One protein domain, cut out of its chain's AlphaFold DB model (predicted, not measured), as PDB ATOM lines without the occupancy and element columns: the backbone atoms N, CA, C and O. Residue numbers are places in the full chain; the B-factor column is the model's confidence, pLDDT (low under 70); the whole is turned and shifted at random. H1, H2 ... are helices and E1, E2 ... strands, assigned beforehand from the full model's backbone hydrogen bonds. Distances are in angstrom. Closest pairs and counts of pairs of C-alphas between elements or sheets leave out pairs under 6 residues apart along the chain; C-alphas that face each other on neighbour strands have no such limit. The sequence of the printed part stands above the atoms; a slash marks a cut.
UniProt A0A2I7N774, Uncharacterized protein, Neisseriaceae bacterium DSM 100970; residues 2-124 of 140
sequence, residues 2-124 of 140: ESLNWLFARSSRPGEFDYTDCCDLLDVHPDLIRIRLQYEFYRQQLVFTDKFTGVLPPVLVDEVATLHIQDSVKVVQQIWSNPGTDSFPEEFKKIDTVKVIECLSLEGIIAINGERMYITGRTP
ATOM      1  N   GLU A   2     114.200  89.822 138.115       79.62
ATOM      2  CA  GLU A   2     112.868  90.422 137.892       79.62
ATOM      3  C   GLU A   2     112.802  91.930 138.178       79.62
ATOM      4  O   GLU A   2     112.353  92.679 137.319       79.62
ATOM      5  N   SER A   3     113.338  92.407 139.308       83.88
ATOM      6  CA  SER A   3     113.354  93.845 139.626       83.88
ATOM      7  C   SER A   3     114.188  94.670 138.638       83.88
ATOM      8  O   SER A   3     113.824  95.792 138.304       83.88
ATOM      9  N   LEU A   4     115.293  94.111 138.134       85.81
ATOM     10  CA  LEU A   4     116.113  94.764 137.110       85.81
ATOM     11  C   LEU A   4     115.383  94.804 135.769       85.81
ATOM     12  O   LEU A   4     115.407  95.826 135.098       85.81
ATOM     13  N   ASN A   5     114.688  93.730 135.395       85.56
ATOM     14  CA  ASN A   5     113.838  93.741 134.211       85.56
ATOM     15  C   ASN A   5     112.709  94.767 134.361       85.56
ATOM     16  O   ASN A   5     112.478  95.518 133.430       85.56
ATOM     17  N   TRP A   6     112.080  94.894 135.528       85.69
ATOM     18  CA  TRP A   6     111.061  95.925 135.746       85.69
ATOM     19  C   TRP A   6     111.614  97.358 135.601       85.69
ATOM     20  O   TRP A   6     110.979  98.198 134.974       85.69
ATOM     21  N   LEU A   7     112.830  97.628 136.101       86.69
ATOM     22  CA  LEU A   7     113.489  98.938 135.967       86.69
ATOM     23  C   LEU A   7     113.968  99.231 134.532       86.69
ATOM     24  O   LEU A   7     113.826 100.344 134.019       86.69
ATOM     25  N   PHE A   8     114.598  98.252 133.882       84.69
ATOM     26  CA  PHE A   8     115.325  98.452 132.624       84.69
ATOM     27  C   PHE A   8     114.564  97.994 131.376       84.69
ATOM     28  O   PHE A   8     114.923  98.403 130.271       84.69
ATOM     29  N   ALA A   9     113.549  97.149 131.509       78.44
ATOM     30  CA  ALA A   9     112.709  96.708 130.403       78.44
ATOM     31  C   ALA A   9     111.416  97.528 130.341       78.44
ATOM     32  O   ALA A   9     111.001  98.171 131.304       78.44
ATOM     33  N   ARG A  10     110.739  97.473 129.192       68.62
ATOM     34  CA  ARG A  10     109.352  97.942 129.047       68.62
ATOM     35  C   ARG A  10     108.401  96.814 129.441       68.62
ATOM     36  O   ARG A  10     107.728  96.248 128.584       68.62
ATOM     37  N   SER A  11     108.447  96.391 130.700       62.69
ATOM     38  CA  SER A  11     107.682  95.237 131.175       62.69
ATOM     39  C   SER A  11     106.709  95.640 132.274       62.69
ATOM     40  O   SER A  11     106.998  95.490 133.459       62.69
ATOM     41  N   SER A  12     105.541  96.113 131.865       65.31
ATOM     42  CA  SER A  12     104.367  96.230 132.724       65.31
ATOM     43  C   SER A  12     103.180  95.558 132.055       65.31
ATOM     44  O   SER A  12     103.020  95.588 130.831       65.31
ATOM     45  N   ARG A  13     102.370  94.864 132.857       70.56
ATOM     46  CA  ARG A  13     101.086  94.350 132.385       70.56
ATOM     47  C   ARG A  13     100.080  95.503 132.378       70.56
ATOM     48  O   ARG A  13     100.176  96.389 133.226       70.56
ATOM     49  N   PRO A  14      99.087  95.498 131.472       69.88
ATOM     50  CA  PRO A  14      98.026  96.499 131.499       69.88
ATOM     51  C   PRO A  14      97.362  96.574 132.885       69.88
ATOM     52  O   PRO A  14      96.860  95.566 133.379       69.88
ATOM     53  N   GLY A  15      97.357  97.764 133.493       71.62
ATOM     54  CA  GLY A  15      96.757  98.020 134.810       71.62
ATOM     55  C   GLY A  15      97.707  97.917 136.010       71.62
ATOM     56  O   GLY A  15      97.267  98.162 137.131       71.62
ATOM     57  N   GLU A  16      98.982  97.582 135.804       82.25
ATOM     58  CA  GLU A  16     100.019  97.644 136.841       82.25
ATOM     59  C   GLU A  16     100.809  98.954 136.745       82.25
ATOM     60  O   GLU A  16     101.006  99.476 135.650       82.25
ATOM     61  N   PHE A  17     101.276  99.459 137.890       78.62
ATOM     62  CA  PHE A  17     102.199 100.594 137.941       78.62
ATOM     63  C   PHE A  17     103.560 100.167 137.397       78.62
ATOM     64  O   PHE A  17     104.119  99.148 137.825       78.62
ATOM     65  N   ASP A  18     104.104 100.952 136.481       85.31
ATOM     66  CA  ASP A  18     105.399 100.689 135.887       85.31
ATOM     67  C   ASP A  18     106.474 101.673 136.335       85.31
ATOM     68  O   ASP A  18     106.244 102.635 137.071       85.31
ATOM     69  N   TYR A  19     107.711 101.360 135.965       87.19
ATOM     70  CA  TYR A  19     108.851 102.170 136.358       87.19
ATOM     71  C   TYR A  19     108.762 103.610 135.827       87.19
ATOM     72  O   TYR A  19     109.205 104.536 136.507       87.19
ATOM     73  N   THR A  20     108.191 103.799 134.638       87.12
ATOM     74  CA  THR A  20     107.963 105.119 134.042       87.12
ATOM     75  C   THR A  20     106.945 105.888 134.870       87.12
ATOM     76  O   THR A  20     107.228 107.018 135.244       87.12
ATOM     77  N   ASP A  21     105.846 105.246 135.278       87.75
ATOM     78  CA  ASP A  21     104.843 105.877 136.143       87.75
ATOM     79  C   ASP A  21     105.460 106.356 137.473       87.75
ATOM     80  O   ASP A  21     105.161 107.444 137.971       87.75
ATOM     81  N   CYS A  22     106.364 105.563 138.066       87.31
ATOM     82  CA  CYS A  22     107.103 105.976 139.263       87.31
ATOM     83  C   CYS A  22     108.047 107.161 139.005       87.31
ATOM     84  O   CYS A  22     108.205 108.015 139.876       87.31
ATOM     85  N   CYS A  23     108.695 107.198 137.842       89.19
ATOM     86  CA  CYS A  23     109.592 108.282 137.445       89.19
ATOM     87  C   CYS A  23     108.826 109.592 137.216       89.19
ATOM     88  O   CYS A  23     109.257 110.638 137.704       89.19
ATOM     89  N   ASP A  24     107.661 109.511 136.576       87.88
ATOM     90  CA  ASP A  24     106.778 110.648 136.316       87.88
ATOM     91  C   ASP A  24     106.267 111.271 137.622       87.88
ATOM     92  O   ASP A  24     106.292 112.490 137.784       87.88
ATOM     93  N   LEU A  25     105.884 110.450 138.609       89.31
ATOM     94  CA  LEU A  25     105.482 110.936 139.939       89.31
ATOM     95  C   LEU A  25     106.594 111.686 140.682       89.31
ATOM     96  O   LEU A  25     106.306 112.534 141.527       89.31
ATOM     97  N   LEU A  26     107.852 111.336 140.418       87.50
ATOM     98  CA  LEU A  26     109.021 111.943 141.053       87.50
ATOM     99  C   LEU A  26     109.612 113.094 140.232       87.50
ATOM    100  O   LEU A  26     110.587 113.691 140.685       87.50
ATOM    101  N   ASP A  27     109.035 113.398 139.067       86.69
ATOM    102  CA  ASP A  27     109.541 114.378 138.102       86.69
ATOM    103  C   ASP A  27     111.008 114.111 137.708       86.69
ATOM    104  O   ASP A  27     111.868 114.992 137.712       86.69
ATOM    105  N   VAL A  28     111.324 112.844 137.414       86.00
ATOM    106  CA  VAL A  28     112.669 112.416 137.003       86.00
ATOM    107  C   VAL A  28     112.614 111.636 135.699       86.00
ATOM    108  O   VAL A  28     111.860 110.683 135.572       86.00
ATOM    109  N   HIS A  29     113.493 111.956 134.749       87.25
ATOM    110  CA  HIS A  29     113.574 111.217 133.493       87.25
ATOM    111  C   HIS A  29     114.035 109.755 133.725       87.25
ATOM    112  O   HIS A  29     115.124 109.534 134.275       87.25
ATOM    113  N   PRO A  30     113.289 108.733 133.263       87.94
ATOM    114  CA  PRO A  30     113.561 107.323 133.569       87.94
ATOM    115  C   PRO A  30     114.937 106.849 133.090       87.94
ATOM    116  O   PRO A  30     115.608 106.062 133.767       87.94
ATOM    117  N   ASP A  31     115.390 107.353 131.943       88.06
ATOM    118  CA  ASP A  31     116.694 106.995 131.382       88.06
ATOM    119  C   ASP A  31     117.867 107.552 132.189       88.06
ATOM    120  O   ASP A  31     118.896 106.887 132.299       88.06
ATOM    121  N   LEU A  32     117.705 108.714 132.832       85.31
ATOM    122  CA  LEU A  32     118.740 109.277 133.698       85.31
ATOM    123  C   LEU A  32     119.044 108.322 134.853       85.31
ATOM    124  O   LEU A  32     120.204 108.054 135.158       85.31
ATOM    125  N   ILE A  33     118.004 107.786 135.486       87.38
ATOM    126  CA  ILE A  33     118.150 106.845 136.596       87.38
ATOM    127  C   ILE A  33     118.755 105.521 136.120       87.38
ATOM    128  O   ILE A  33     119.655 105.002 136.780       87.38
ATOM    129  N   ARG A  34     118.354 105.003 134.950       90.38
ATOM    130  CA  ARG A  34     118.949 103.785 134.369       90.38
ATOM    131  C   ARG A  34     120.449 103.939 134.110       90.38
ATOM    132  O   ARG A  34     121.226 103.059 134.476       90.38
ATOM    133  N   ILE A  35     120.863 105.064 133.524       89.00
ATOM    134  CA  ILE A  35     122.278 105.374 133.261       89.00
ATOM    135  C   ILE A  35     123.050 105.518 134.577       89.00
ATOM    136  O   ILE A  35     124.142 104.967 134.723       89.00
ATOM    137  N   ARG A  36     122.474 106.201 135.574       87.75
ATOM    138  CA  ARG A  36     123.078 106.321 136.911       87.75
ATOM    139  C   ARG A  36     123.273 104.968 137.580       87.75
ATOM    140  O   ARG A  36     124.321 104.724 138.168       87.75
ATOM    141  N   LEU A  37     122.286 104.086 137.477       90.56
ATOM    142  CA  LEU A  37     122.351 102.762 138.078       90.56
ATOM    143  C   LEU A  37     123.446 101.900 137.426       90.56
ATOM    144  O   LEU A  37     124.198 101.235 138.132       90.56
ATOM    145  N   GLN A  38     123.616 101.993 136.105       91.44
ATOM    146  CA  GLN A  38     124.730 101.354 135.393       91.44
ATOM    147  C   GLN A  38     126.100 101.876 135.834       91.44
ATOM    148  O   GLN A  38     127.037 101.102 136.038       91.44
ATOM    149  N   TYR A  39     126.213 103.184 136.063       90.62
ATOM    150  CA  TYR A  39     127.430 103.754 136.632       90.62
ATOM    151  C   TYR A  39     127.716 103.244 138.051       90.62
ATOM    152  O   TYR A  39     128.871 102.984 138.389       90.62
ATOM    153  N   GLU A  40     126.694 103.045 138.883       90.81
ATOM    154  CA  GLU A  40     126.885 102.427 140.199       90.81
ATOM    155  C   GLU A  40     127.318 100.956 140.092       90.81
ATOM    156  O   GLU A  40     128.172 100.523 140.866       90.81
ATOM    157  N   PHE A  41     126.848 100.202 139.089       93.25
ATOM    158  CA  PHE A  41     127.366  98.851 138.822       93.25
ATOM    159  C   PHE A  41     128.867  98.865 138.518       93.25
ATOM    160  O   PHE A  41     129.604  98.039 139.056       93.25
ATOM    161  N   TYR A  42     129.330  99.838 137.727       92.88
ATOM    162  CA  TYR A  42     130.756 100.063 137.478       92.88
ATOM    163  C   TYR A  42     131.520 100.405 138.762       92.88
ATOM    164  O   TYR A  42     132.532  99.773 139.071       92.88
ATOM    165  N   ARG A  43     131.032 101.379 139.542       90.50
ATOM    166  CA  ARG A  43     131.701 101.829 140.775       90.50
ATOM    167  C   ARG A  43     131.859 100.722 141.805       90.50
ATOM    168  O   ARG A  43     132.896 100.651 142.459       90.50
ATOM    169  N   GLN A  44     130.839  99.883 141.937       93.31
ATOM    170  CA  GLN A  44     130.832  98.745 142.854       93.31
ATOM    171  C   GLN A  44     131.448  97.481 142.235       93.31
ATOM    172  O   GLN A  44     131.517  96.452 142.900       93.31
ATOM    173  N   GLN A  45     131.900  97.546 140.975       92.75
ATOM    174  CA  GLN A  45     132.497  96.432 140.232       92.75
ATOM    175  C   GLN A  45     131.604  95.183 140.190       92.75
ATOM    176  O   GLN A  45     132.096  94.051 140.245       92.75
ATOM    177  N   LEU A  46     130.284  95.380 140.104       94.19
ATOM    178  CA  LEU A  46     129.341  94.269 140.045       94.19
ATOM    179  C   LEU A  46     129.535  93.488 138.744       94.19
ATOM    180  O   LEU A  46     129.807  94.071 137.697       94.19
ATOM    181  N   VAL A  47     129.393  92.168 138.819       94.56
ATOM    182  CA  VAL A  47     129.457  91.276 137.658       94.56
ATOM    183  C   VAL A  47     128.173  90.487 137.612       94.56
ATOM    184  O   VAL A  47     127.808  89.820 138.582       94.56
ATOM    185  N   PHE A  48     127.476  90.598 136.494       91.38
ATOM    186  CA  PHE A  48     126.208  89.929 136.306       91.38
ATOM    187  C   PHE A  48     126.486  88.602 135.604       91.38
ATOM    188  O   PHE A  48     127.178  88.553 134.591       91.38
ATOM    189  N   THR A  49     125.990  87.508 136.178       86.19
ATOM    190  CA  THR A  49     126.079  86.174 135.564       86.19
ATOM    191  C   THR A  49     124.949  85.935 134.572       86.19
ATOM    192  O   THR A  49     125.120  85.195 133.609       86.19
ATOM    193  N   ASP A  50     123.808  86.590 134.799       86.44
ATOM    194  CA  ASP A  50     122.619  86.494 133.966       86.44
ATOM    195  C   ASP A  50     122.368  87.817 133.239       86.44
ATOM    196  O   ASP A  50     122.402  88.898 133.834       86.44
ATOM    197  N   LYS A  51     122.035  87.723 131.949       85.94
ATOM    198  CA  LYS A  51     121.631  88.868 131.127       85.94
ATOM    199  C   LYS A  51     120.224  89.328 131.510       85.94
ATOM    200  O   LYS A  51     119.311  88.507 131.607       85.94
ATOM    201  N   PHE A  52     120.015  90.636 131.664       85.25
ATOM    202  CA  PHE A  52     118.665  91.209 131.794       85.25
ATOM    203  C   PHE A  52     118.200  91.834 130.479       85.25
ATOM    204  O   PHE A  52     118.998  92.248 129.637       85.25
ATOM    205  N   THR A  53     116.883  91.933 130.296       81.38
ATOM    206  CA  THR A  53     116.247  92.481 129.087       81.38
ATOM    207  C   THR A  53     116.200  94.007 129.117       81.38
ATOM    208  O   THR A  53     115.163  94.618 128.863       81.38
ATOM    209  N   GLY A  54     117.317  94.635 129.484       81.06
ATOM    210  CA  GLY A  54     117.401  96.080 129.600       81.06
ATOM    211  C   GLY A  54     117.456  96.748 128.239       81.06
ATOM    212  O   GLY A  54     118.366  96.473 127.457       81.06
ATOM    213  N   VAL A  55     116.510  97.641 127.972       86.94
ATOM    214  CA  VAL A  55     116.522  98.472 126.768       86.94
ATOM    215  C   VAL A  55     117.572  99.561 126.965       86.94
ATOM    216  O   VAL A  55     117.574 100.235 127.997       86.94
ATOM    217  N   LEU A  56     118.488  99.703 126.006       90.81
ATOM    218  CA  LEU A  56     119.430 100.816 126.005       90.81
ATOM    219  C   LEU A  56     118.642 102.131 125.829       90.81
ATOM    220  O   LEU A  56     117.825 102.217 124.910       90.81
ATOM    221  N   PRO A  57     118.851 103.141 126.692       90.50
ATOM    222  CA  PRO A  57     118.203 104.438 126.566       90.50
ATOM    223  C   PRO A  57     118.357 105.042 125.165       90.50
ATOM    224  O   PRO A  57     119.484 105.074 124.665       90.50
ATOM    225  N   PRO A  58     117.282 105.570 124.547       89.94
ATOM    226  CA  PRO A  58     117.354 106.197 123.227       89.94
ATOM    227  C   PRO A  58     118.431 107.278 123.134       89.94
ATOM    228  O   PRO A  58     119.186 107.297 122.172       89.94
ATOM    229  N   VAL A  59     118.599 108.089 124.183       87.50
ATOM    230  CA  VAL A  59     119.638 109.129 124.210       87.50
ATOM    231  C   VAL A  59     121.057 108.564 124.046       87.50
ATOM    232  O   VAL A  59     121.897 109.180 123.398       87.50
ATOM    233  N   LEU A  60     121.329 107.377 124.605       90.69
ATOM    234  CA  LEU A  60     122.625 106.710 124.474       90.69
ATOM    235  C   LEU A  60     122.770 106.073 123.098       90.69
ATOM    236  O   LEU A  60     123.869 106.053 122.555       90.69
ATOM    237  N   VAL A  61     121.678 105.546 122.537       93.38
ATOM    238  CA  VAL A  61     121.666 105.040 121.158       93.38
ATOM    239  C   VAL A  61     122.041 106.162 120.197       93.38
ATOM    240  O   VAL A  61     122.935 105.970 119.374       93.38
ATOM    241  N   ASP A  62     121.403 107.323 120.335       91.19
ATOM    242  CA  ASP A  62     121.647 108.490 119.492       91.19
ATOM    243  C   ASP A  62     123.083 108.993 119.664       91.19
ATOM    244  O   ASP A  62     123.801 109.137 118.675       91.19
ATOM    245  N   GLU A  63     123.552 109.169 120.904       90.38
ATOM    246  CA  GLU A  63     124.930 109.594 121.181       90.38
ATOM    247  C   GLU A  63     125.953 108.634 120.555       90.38
ATOM    248  O   GLU A  63     126.834 109.066 119.812       90.38
ATOM    249  N   VAL A  64     125.797 107.322 120.745       93.81
ATOM    250  CA  VAL A  64     126.691 106.317 120.148       93.81
ATOM    251  C   VAL A  64     126.621 106.332 118.618       93.81
ATOM    252  O   VAL A  64     127.651 106.201 117.953       93.81
ATOM    253  N   ALA A  65     125.435 106.528 118.039       93.19
ATOM    254  CA  ALA A  65     125.262 106.598 116.592       93.19
ATOM    255  C   ALA A  65     125.981 107.809 115.971       93.19
ATOM    256  O   ALA A  65     126.517 107.690 114.865       93.19
ATOM    257  N   THR A  66     126.061 108.944 116.679       93.50
ATOM    258  CA  THR A  66     126.785 110.140 116.198       93.50
ATOM    259  C   THR A  66     128.296 109.945 116.076       93.50
ATOM    260  O   THR A  66     128.948 110.677 115.334       93.50
ATOM    261  N   LEU A  67     128.863 108.928 116.732       92.38
ATOM    262  CA  LEU A  67     130.293 108.618 116.647       92.38
ATOM    263  C   LEU A  67     130.679 107.934 115.326       92.38
ATOM    264  O   LEU A  67     131.863 107.769 115.043       92.38
ATOM    265  N   HIS A  68     129.701 107.506 114.519       92.50
ATOM    266  CA  HIS A  68     129.911 106.818 113.237       92.50
ATOM    267  C   HIS A  68     130.825 105.574 113.319       92.50
ATOM    268  O   HIS A  68     131.428 105.159 112.328       92.50
ATOM    269  N   ILE A  69     130.898 104.937 114.492       94.19
ATOM    270  CA  ILE A  69     131.631 103.686 114.707       94.19
ATOM    271  C   ILE A  69     130.722 102.518 114.310       94.19
ATOM    272  O   ILE A  69     129.637 102.343 114.872       94.19
ATOM    273  N   GLN A  70     131.163 101.697 113.358       95.00
ATOM    274  CA  GLN A  70     130.394 100.544 112.886       95.00
ATOM    275  C   GLN A  70     130.106  99.548 114.025       95.00
ATOM    276  O   GLN A  70     130.970  99.277 114.852       95.00
ATOM    277  N   ASP A  71     128.884  99.005 114.061       95.94
ATOM    278  CA  ASP A  71     128.414  97.999 115.033       95.94
ATOM    279  C   ASP A  71     128.468  98.418 116.524       95.94
ATOM    280  O   ASP A  71     128.089  97.637 117.401       95.94
ATOM    281  N   SER A  72     128.826  99.672 116.821       96.31
ATOM    282  CA  SER A  72     128.937 100.233 118.176       96.31
ATOM    283  C   SER A  72     127.668 100.083 119.012       96.31
ATOM    284  O   SER A  72     127.735  99.595 120.135       96.31
ATOM    285  N   VAL A  73     126.495 100.399 118.456       96.00
ATOM    286  CA  VAL A  73     125.208 100.271 119.166       96.00
ATOM    287  C   VAL A  73     124.954  98.830 119.627       96.00
ATOM    288  O   VAL A  73     124.480  98.613 120.740       96.00
ATOM    289  N   LYS A  74     125.315  97.825 118.816       95.44
ATOM    290  CA  LYS A  74     125.153  96.409 119.192       95.44
ATOM    291  C   LYS A  74     126.086  96.029 120.337       95.44
ATOM    292  O   LYS A  74     125.663  95.340 121.263       95.44
ATOM    293  N   VAL A  75     127.339  96.484 120.276       96.31
ATOM    294  CA  VAL A  75     128.341  96.259 121.328       96.31
ATOM    295  C   VAL A  75     127.886  96.905 122.638       96.31
ATOM    296  O   VAL A  75     127.865  96.241 123.674       96.31
ATOM    297  N   VAL A  76     127.423  98.156 122.585       96.00
ATOM    298  CA  VAL A  76     126.918  98.887 123.756       96.00
ATOM    299  C   VAL A  76     125.697  98.197 124.356       96.00
ATOM    300  O   VAL A  76     125.655  97.992 125.565       96.00
ATOM    301  N   GLN A  77     124.733  97.773 123.538       95.31
ATOM    302  CA  GLN A  77     123.555  97.043 124.011       95.31
ATOM    303  C   GLN A  77     123.924  95.718 124.695       95.31
ATOM    304  O   GLN A  77     123.290  95.339 125.681       95.31
ATOM    305  N   GLN A  78     124.943  95.010 124.198       94.94
ATOM    306  CA  GLN A  78     125.391  93.758 124.806       94.94
ATOM    307  C   GLN A  78     126.036  93.979 126.177       94.94
ATOM    308  O   GLN A  78     125.695  93.260 127.116       94.94
ATOM    309  N   ILE A  79     126.902  94.987 126.316       95.50
ATOM    310  CA  ILE A  79     127.504  95.342 127.612       95.50
ATOM    311  C   ILE A  79     126.429  95.880 128.569       95.50
ATOM    312  O   ILE A  79     126.404  95.510 129.738       95.50
ATOM    313  N   TRP A  80     125.498  96.708 128.081       95.31
ATOM    314  CA  TRP A  80     124.409  97.276 128.884       95.31
ATOM    315  C   TRP A  80     123.564  96.194 129.555       95.31
ATOM    316  O   TRP A  80     123.260  96.278 130.742       95.31
ATOM    317  N   SER A  81     123.197  95.161 128.798       93.38
ATOM    318  CA  SER A  81     122.406  94.040 129.303       93.38
ATOM    319  C   SER A  81     123.215  93.037 130.137       93.38
ATOM    320  O   SER A  81     122.608  92.154 130.746       93.38
ATOM    321  N   ASN A  82     124.550  93.145 130.156       94.12
ATOM    322  CA  ASN A  82     125.445  92.271 130.915       94.12
ATOM    323  C   ASN A  82     126.602  93.053 131.586       94.12
ATOM    324  O   ASN A  82     127.757  92.932 131.169       94.12
ATOM    325  N   PRO A  83     126.320  93.885 132.605       94.44
ATOM    326  CA  PRO A  83     127.334  94.712 133.251       94.44
ATOM    327  C   PRO A  83     128.466  93.883 133.866       94.44
ATOM    328  O   PRO A  83     128.229  92.892 134.561       94.44
ATOM    329  N   GLY A  84     129.704  94.319 133.633       95.38
ATOM    330  CA  GLY A  84     130.900  93.634 134.113       95.38
ATOM    331  C   GLY A  84     131.322  92.441 133.259       95.38
ATOM    332  O   GLY A  84     132.184  91.678 133.688       95.38
ATOM    333  N   THR A  85     130.738  92.280 132.070       95.12
ATOM    334  CA  THR A  85     131.169  91.275 131.097       95.12
ATOM    335  C   THR A  85     132.601  91.536 130.625       95.12
ATOM    336  O   THR A  85     133.023  92.685 130.494       95.12
ATOM    337  N   ASP A  86     133.337  90.459 130.374       94.88
ATOM    338  CA  ASP A  86     134.713  90.433 129.862       94.88
ATOM    339  C   ASP A  86     134.808  89.788 128.468       94.88
ATOM    340  O   ASP A  86     135.869  89.725 127.852       94.88
ATOM    341  N   SER A  87     133.683  89.301 127.952       92.44
ATOM    342  CA  SER A  87     133.627  88.447 126.779       92.44
ATOM    343  C   SER A  87     132.347  88.693 125.997       92.44
ATOM    344  O   SER A  87     131.312  89.096 126.529       92.44
ATOM    345  N   PHE A  88     132.422  88.463 124.690       94.25
ATOM    346  CA  PHE A  88     131.274  88.591 123.806       94.25
ATOM    347  C   PHE A  88     130.805  87.219 123.349       94.25
ATOM    348  O   PHE A  88     131.632  86.329 123.127       94.25
ATOM    349  N   PRO A  89     129.488  87.044 123.183       93.56
ATOM    350  CA  PRO A  89     128.963  85.814 122.650       93.56
ATOM    351  C   PRO A  89     129.338  85.674 121.172       93.56
ATOM    352  O   PRO A  89     129.751  86.607 120.476       93.56
ATOM    353  N   GLU A  90     129.181  84.450 120.711       92.56
ATOM    354  CA  GLU A  90     129.661  83.931 119.443       92.56
ATOM    355  C   GLU A  90     129.130  84.716 118.219       92.56
ATOM    356  O   GLU A  90     129.822  84.850 117.205       92.56
ATOM    357  N   GLU A  91     127.941  85.327 118.317       93.00
ATOM    358  CA  GLU A  91     127.373  86.184 117.269       93.00
ATOM    359  C   GLU A  91     128.184  87.464 116.977       93.00
ATOM    360  O   GLU A  91     128.051  88.036 115.892       93.00
ATOM    361  N   PHE A  92     129.065  87.893 117.886       94.94
ATOM    362  CA  PHE A  92     129.927  89.066 117.698       94.94
ATOM    363  C   PHE A  92     131.241  88.744 116.983       94.94
ATOM    364  O   PHE A  92     132.009  89.657 116.705       94.94
ATOM    365  N   LYS A  93     131.502  87.485 116.605       91.81
ATOM    366  CA  LYS A  93     132.764  87.076 115.953       91.81
ATOM    367  C   LYS A  93     133.125  87.831 114.673       91.81
ATOM    368  O   LYS A  93     134.289  87.858 114.291       91.81
ATOM    369  N   LYS A  94     132.136  88.394 113.974       93.19
ATOM    370  CA  LYS A  94     132.348  89.188 112.749       93.19
ATOM    371  C   LYS A  94     132.605  90.671 113.024       93.19
ATOM    372  O   LYS A  94     132.893  91.409 112.087       93.19
ATOM    373  N   ILE A  95     132.447  91.102 114.271       94.50
ATOM    374  CA  ILE A  95     132.665  92.473 114.718       94.50
ATOM    375  C   ILE A  95     134.062  92.528 115.331       94.50
ATOM    376  O   ILE A  95     134.425  91.680 116.143       94.50
ATOM    377  N   ASP A  96     134.837  93.544 114.965       95.81
ATOM    378  CA  ASP A  96     136.088  93.868 115.651       95.81
ATOM    379  C   ASP A  96     135.759  94.543 116.993       95.81
ATOM    380  O   ASP A  96     135.784  95.768 117.130       95.81
ATOM    381  N   THR A  97     135.327  93.734 117.966       95.56
ATOM    382  CA  THR A  97     134.840  94.226 119.260       95.56
ATOM    383  C   THR A  97     135.919  94.994 120.003       95.56
ATOM    384  O   THR A  97     135.604  96.028 120.584       95.56
ATOM    385  N   VAL A  98     137.180  94.558 119.924       94.56
ATOM    386  CA  VAL A  98     138.326  95.230 120.554       94.56
ATOM    387  C   VAL A  98     138.427  96.671 120.066       94.56
ATOM    388  O   VAL A  98     138.376  97.592 120.878       94.56
ATOM    389  N   LYS A  99     138.458  96.883 118.744       95.69
ATOM    390  CA  LYS A  99     138.535  98.231 118.173       95.69
ATOM    391  C   LYS A  99     137.329  99.093 118.544       95.69
ATOM    392  O   LYS A  99     137.482 100.273 118.852       95.69
ATOM    393  N   VAL A 100     136.124  98.522 118.525       97.06
ATOM    394  CA  VAL A 100     134.903  99.252 118.904       97.06
ATOM    395  C   VAL A 100     134.957  99.678 120.374       97.06
ATOM    396  O   VAL A 100     134.640 100.825 120.684       97.06
ATOM    397  N   ILE A 101     135.388  98.786 121.271       96.00
ATOM    398  CA  ILE A 101     135.534  99.067 122.704       96.00
ATOM    399  C   ILE A 101     136.574 100.163 122.935       96.00
ATOM    400  O   ILE A 101     136.306 101.090 123.696       96.00
ATOM    401  N   GLU A 102     137.726 100.097 122.265       95.12
ATOM    402  CA  GLU A 102     138.767 101.124 122.358       95.12
ATOM    403  C   GLU A 102     138.233 102.501 121.952       95.12
ATOM    404  O   GLU A 102     138.359 103.458 122.717       95.12
ATOM    405  N   CYS A 103     137.570 102.601 120.795       95.31
ATOM    406  CA  CYS A 103     136.986 103.861 120.337       95.31
ATOM    407  C   CYS A 103     135.928 104.395 121.317       95.31
ATOM    408  O   CYS A 103     135.963 105.565 121.682       95.31
ATOM    409  N   LEU A 104     135.013 103.548 121.793       95.12
ATOM    410  CA  LEU A 104     133.960 103.964 122.727       95.12
ATOM    411  C   LEU A 104     134.490 104.315 124.125       95.12
ATOM    412  O   LEU A 104     133.903 105.145 124.818       95.12
ATOM    413  N   SER A 105     135.587 103.689 124.549       93.88
ATOM    414  CA  SER A 105     136.278 104.003 125.802       93.88
ATOM    415  C   SER A 105     136.960 105.372 125.734       93.88
ATOM    416  O   SER A 105     136.856 106.158 126.677       93.88
ATOM    417  N   LEU A 106     137.577 105.714 124.595       91.75
ATOM    418  CA  LEU A 106     138.160 107.044 124.362       91.75
ATOM    419  C   LEU A 106     137.112 108.163 124.444       91.75
ATOM    420  O   LEU A 106     137.383 109.215 125.024       91.75
ATOM    421  N   GLU A 107     135.906 107.905 123.936       90.62
ATOM    422  CA  GLU A 107     134.758 108.819 124.033       90.62
ATOM    423  C   GLU A 107     134.088 108.802 125.422       90.62
ATOM    424  O   GLU A 107     133.227 109.623 125.729       90.62
ATOM    425  N   GLY A 108     134.500 107.891 126.308       89.62
ATOM    426  CA  GLY A 108     133.997 107.785 127.674       89.62
ATOM    427  C   GLY A 108     132.633 107.103 127.813       89.62
ATOM    428  O   GLY A 108     132.093 107.116 128.922       89.62
ATOM    429  N   ILE A 109     132.107 106.489 126.745       92.75
ATOM    430  CA  ILE A 109     130.850 105.717 126.745       92.75
ATOM    431  C   ILE A 109     131.000 104.427 127.560       92.75
ATOM    432  O   ILE A 109     130.114 104.066 128.344       92.75
ATOM    433  N   ILE A 110     132.123 103.731 127.357       94.75
ATOM    434  CA  ILE A 110     132.474 102.492 128.051       94.75
ATOM    435  C   ILE A 110     133.513 102.804 129.124       94.75
ATOM    436  O   ILE A 110     134.528 103.439 128.847       94.75
ATOM    437  N   ALA A 111     133.287 102.304 130.334       93.62
ATOM    438  CA  ALA A 111     134.305 102.241 131.369       93.62
ATOM    439  C   ALA A 111     134.867 100.818 131.463       93.62
ATOM    440  O   ALA A 111     134.116  99.839 131.454       93.62
ATOM    441  N   ILE A 112     136.192 100.719 131.579       93.50
ATOM    442  CA  ILE A 112     136.923  99.452 131.680       93.50
ATOM    443  C   ILE A 112     137.612  99.388 133.043       93.50
ATOM    444  O   ILE A 112     138.226 100.362 133.486       93.50
ATOM    445  N   ASN A 113     137.506  98.246 133.717       91.62
ATOM    446  CA  ASN A 113     138.217  97.964 134.959       91.62
ATOM    447  C   ASN A 113     138.778  96.538 134.935       91.62
ATOM    448  O   ASN A 113     138.024  95.565 135.008       91.62
ATOM    449  N   GLY A 114     140.101  96.418 134.802       91.38
ATOM    450  CA  GLY A 114     140.721  95.154 134.411       91.38
ATOM    451  C   GLY A 114     140.211  94.742 133.030       91.38
ATOM    452  O   GLY A 114     140.313  95.518 132.087       91.38
ATOM    453  N   GLU A 115     139.616  93.555 132.934       92.12
ATOM    454  CA  GLU A 115     138.998  93.037 131.702       92.12
ATOM    455  C   GLU A 115     137.481  93.295 131.637       92.12
ATOM    456  O   GLU A 115     136.828  92.965 130.652       92.12
ATOM    457  N   ARG A 116     136.898  93.893 132.683       96.00
ATOM    458  CA  ARG A 116     135.445  94.060 132.812       96.00
ATOM    459  C   ARG A 116     134.972  95.365 132.195       96.00
ATOM    460  O   ARG A 116     135.565  96.421 132.435       96.00
ATOM    461  N   MET A 117     133.859  95.292 131.475       95.88
ATOM    462  CA  MET A 117     133.282  96.404 130.725       95.88
ATOM    463  C   MET A 117     131.926  96.838 131.283       95.88
ATOM    464  O   MET A 117     131.092  96.017 131.671       95.88
ATOM    465  N   TYR A 118     131.696  98.149 131.278       95.62
ATOM    466  CA  TYR A 118     130.477  98.778 131.781       95.62
ATOM    467  C   TYR A 118     130.066  99.945 130.886       95.62
ATOM    468  O   TYR A 118     130.925 100.686 130.410       95.62
ATOM    469  N   ILE A 119     128.761 100.158 130.699       94.31
ATOM    470  CA  ILE A 119     128.253 101.356 130.020       94.31
ATOM    471  C   ILE A 119     127.993 102.441 131.056       94.31
ATOM    472  O   ILE A 119     127.106 102.315 131.891       94.31
ATOM    473  N   THR A 120     128.750 103.525 130.990       86.44
ATOM    474  CA  THR A 120     128.599 104.680 131.888       86.44
ATOM    475  C   THR A 120     128.051 105.901 131.154       86.44
ATOM    476  O   THR A 120     127.619 106.863 131.792       86.44
ATOM    477  N   GLY A 121     128.060 105.869 129.816       79.00
ATOM    478  CA  GLY A 121     127.600 106.937 128.936       79.00
ATOM    479  C   GLY A 121     128.580 108.103 128.879       79.00
ATOM    480  O   GLY A 121     129.063 108.456 127.818       79.00
ATOM    481  N   ARG A 122     128.930 108.682 130.026       77.56
ATOM    482  CA  ARG A 122     129.946 109.733 130.132       77.56
ATOM    483  C   ARG A 122     130.771 109.506 131.385       77.56
ATOM    484  O   ARG A 122     130.438 110.016 132.454       77.56
ATOM    485  N   THR A 123     131.836 108.721 131.268       69.31
ATOM    486  CA  THR A 123     132.734 108.429 132.391       69.31
ATOM    487  C   THR A 123     133.313 109.737 132.951       69.31
ATOM    488  O   THR A 123     134.017 110.456 132.233       69.31
ATOM    489  N   PRO A 124     133.041 110.092 134.222       65.25
ATOM    490  CA  PRO A 124     133.520 111.347 134.770       65.25
ATOM    491  C   PRO A 124     135.035 111.303 134.959       65.25
ATOM    492  O   PRO A 124     135.559 110.516 135.743       65.25
TER     493      PRO A 124
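AT A GLANCE: This is residues 2 to 124 of the 140 residues of an uncharacterized protein of Neisseriaceae bacterium DSM 100970 (UniProt A0A2I7N774). A small hairpin of two strands, E1 and E2, has the later part of the longest helix, H3, together with H5 and H6 gathered round it, while H4 folds back beside H5. From this body the start of H3 leads to a smaller end made of H1, H2 and the loop between them, and this end gives the shape its length. The printed part has 123 residues, with six named helices and then two named antiparallel strands along the chain, and it is mostly helix. It is compact by its radius of gyration of the C-alphas, 14.7 A, yet elongated in outline, spanning 44 by 28 by 27 A.

HOW THE PARTS SIT: Begin at the sheet, where E1, residues 110 to 113, and E2, residues 116 to 119, form an antiparallel hairpin; look for N 111 and O 118, 2.9 A apart, and N 118 and O 111, 3.0 A apart, both within hydrogen-bond range. H3, residues 30 to 43, has 8 pairs of C-alphas within 8 A with E2, and you find the closest at the C-alphas of Tyr 42 and Tyr 118, 5.8 A apart. H5, residues 72 to 81, also comes to E2, with the C-alphas of Trp 80 and Ile 119 closest at 5.7 A. H6, residues 97 to 106, comes closest to E1 at the C-alphas of Leu 104 and Ile 110, 5.7 A. H5 and H6 touch, about perpendicular at 88 degrees, closest at the C-alphas of Ser 72 and Val 100, 6.1 A. H4, residues 58 to 66, touches H5 as a helical hairpin, closest at the C-alphas of Val 61 and Val 73, 6.3 A, with a shallow tilt of 33 degrees, only just short of steep. Farther out, H2, residues 19 to 25, only just touches H3, through residue 30 of H3 alone, with 3 pairs of C-alphas within 8 A; Cys 23 and Pro 30 are closest at 5.6 A. H1, residues 2 to 8, is close to H2 but not clearly touching, with the C-alphas of Leu 7 and Tyr 19 closest at 5.7 A. In the six helices every O i to N i+4 pair is within hydrogen-bond range.

IN THESE COORDINATES: Find C-alpha 2 at (112.868, 90.422, 137.892), where H1 begins. H3 runs 20.3 A from C-alpha 30 at (113.561, 107.323, 133.569), H5 14.3 A and H6 14.2 A. E2 ends at C-alpha 119, (128.253, 101.356, 130.020).

THE WHOLE: The C-alphas of Gly 15 and Lys 99 are the two farthest apart, 45.0 A. The printed part has no cut; its long links are H3 to H4 and H5 to H6. Mean pLDDT of the printed part is 89.3, and residues 10 to 12, 14 and 123 to 124 are under 70.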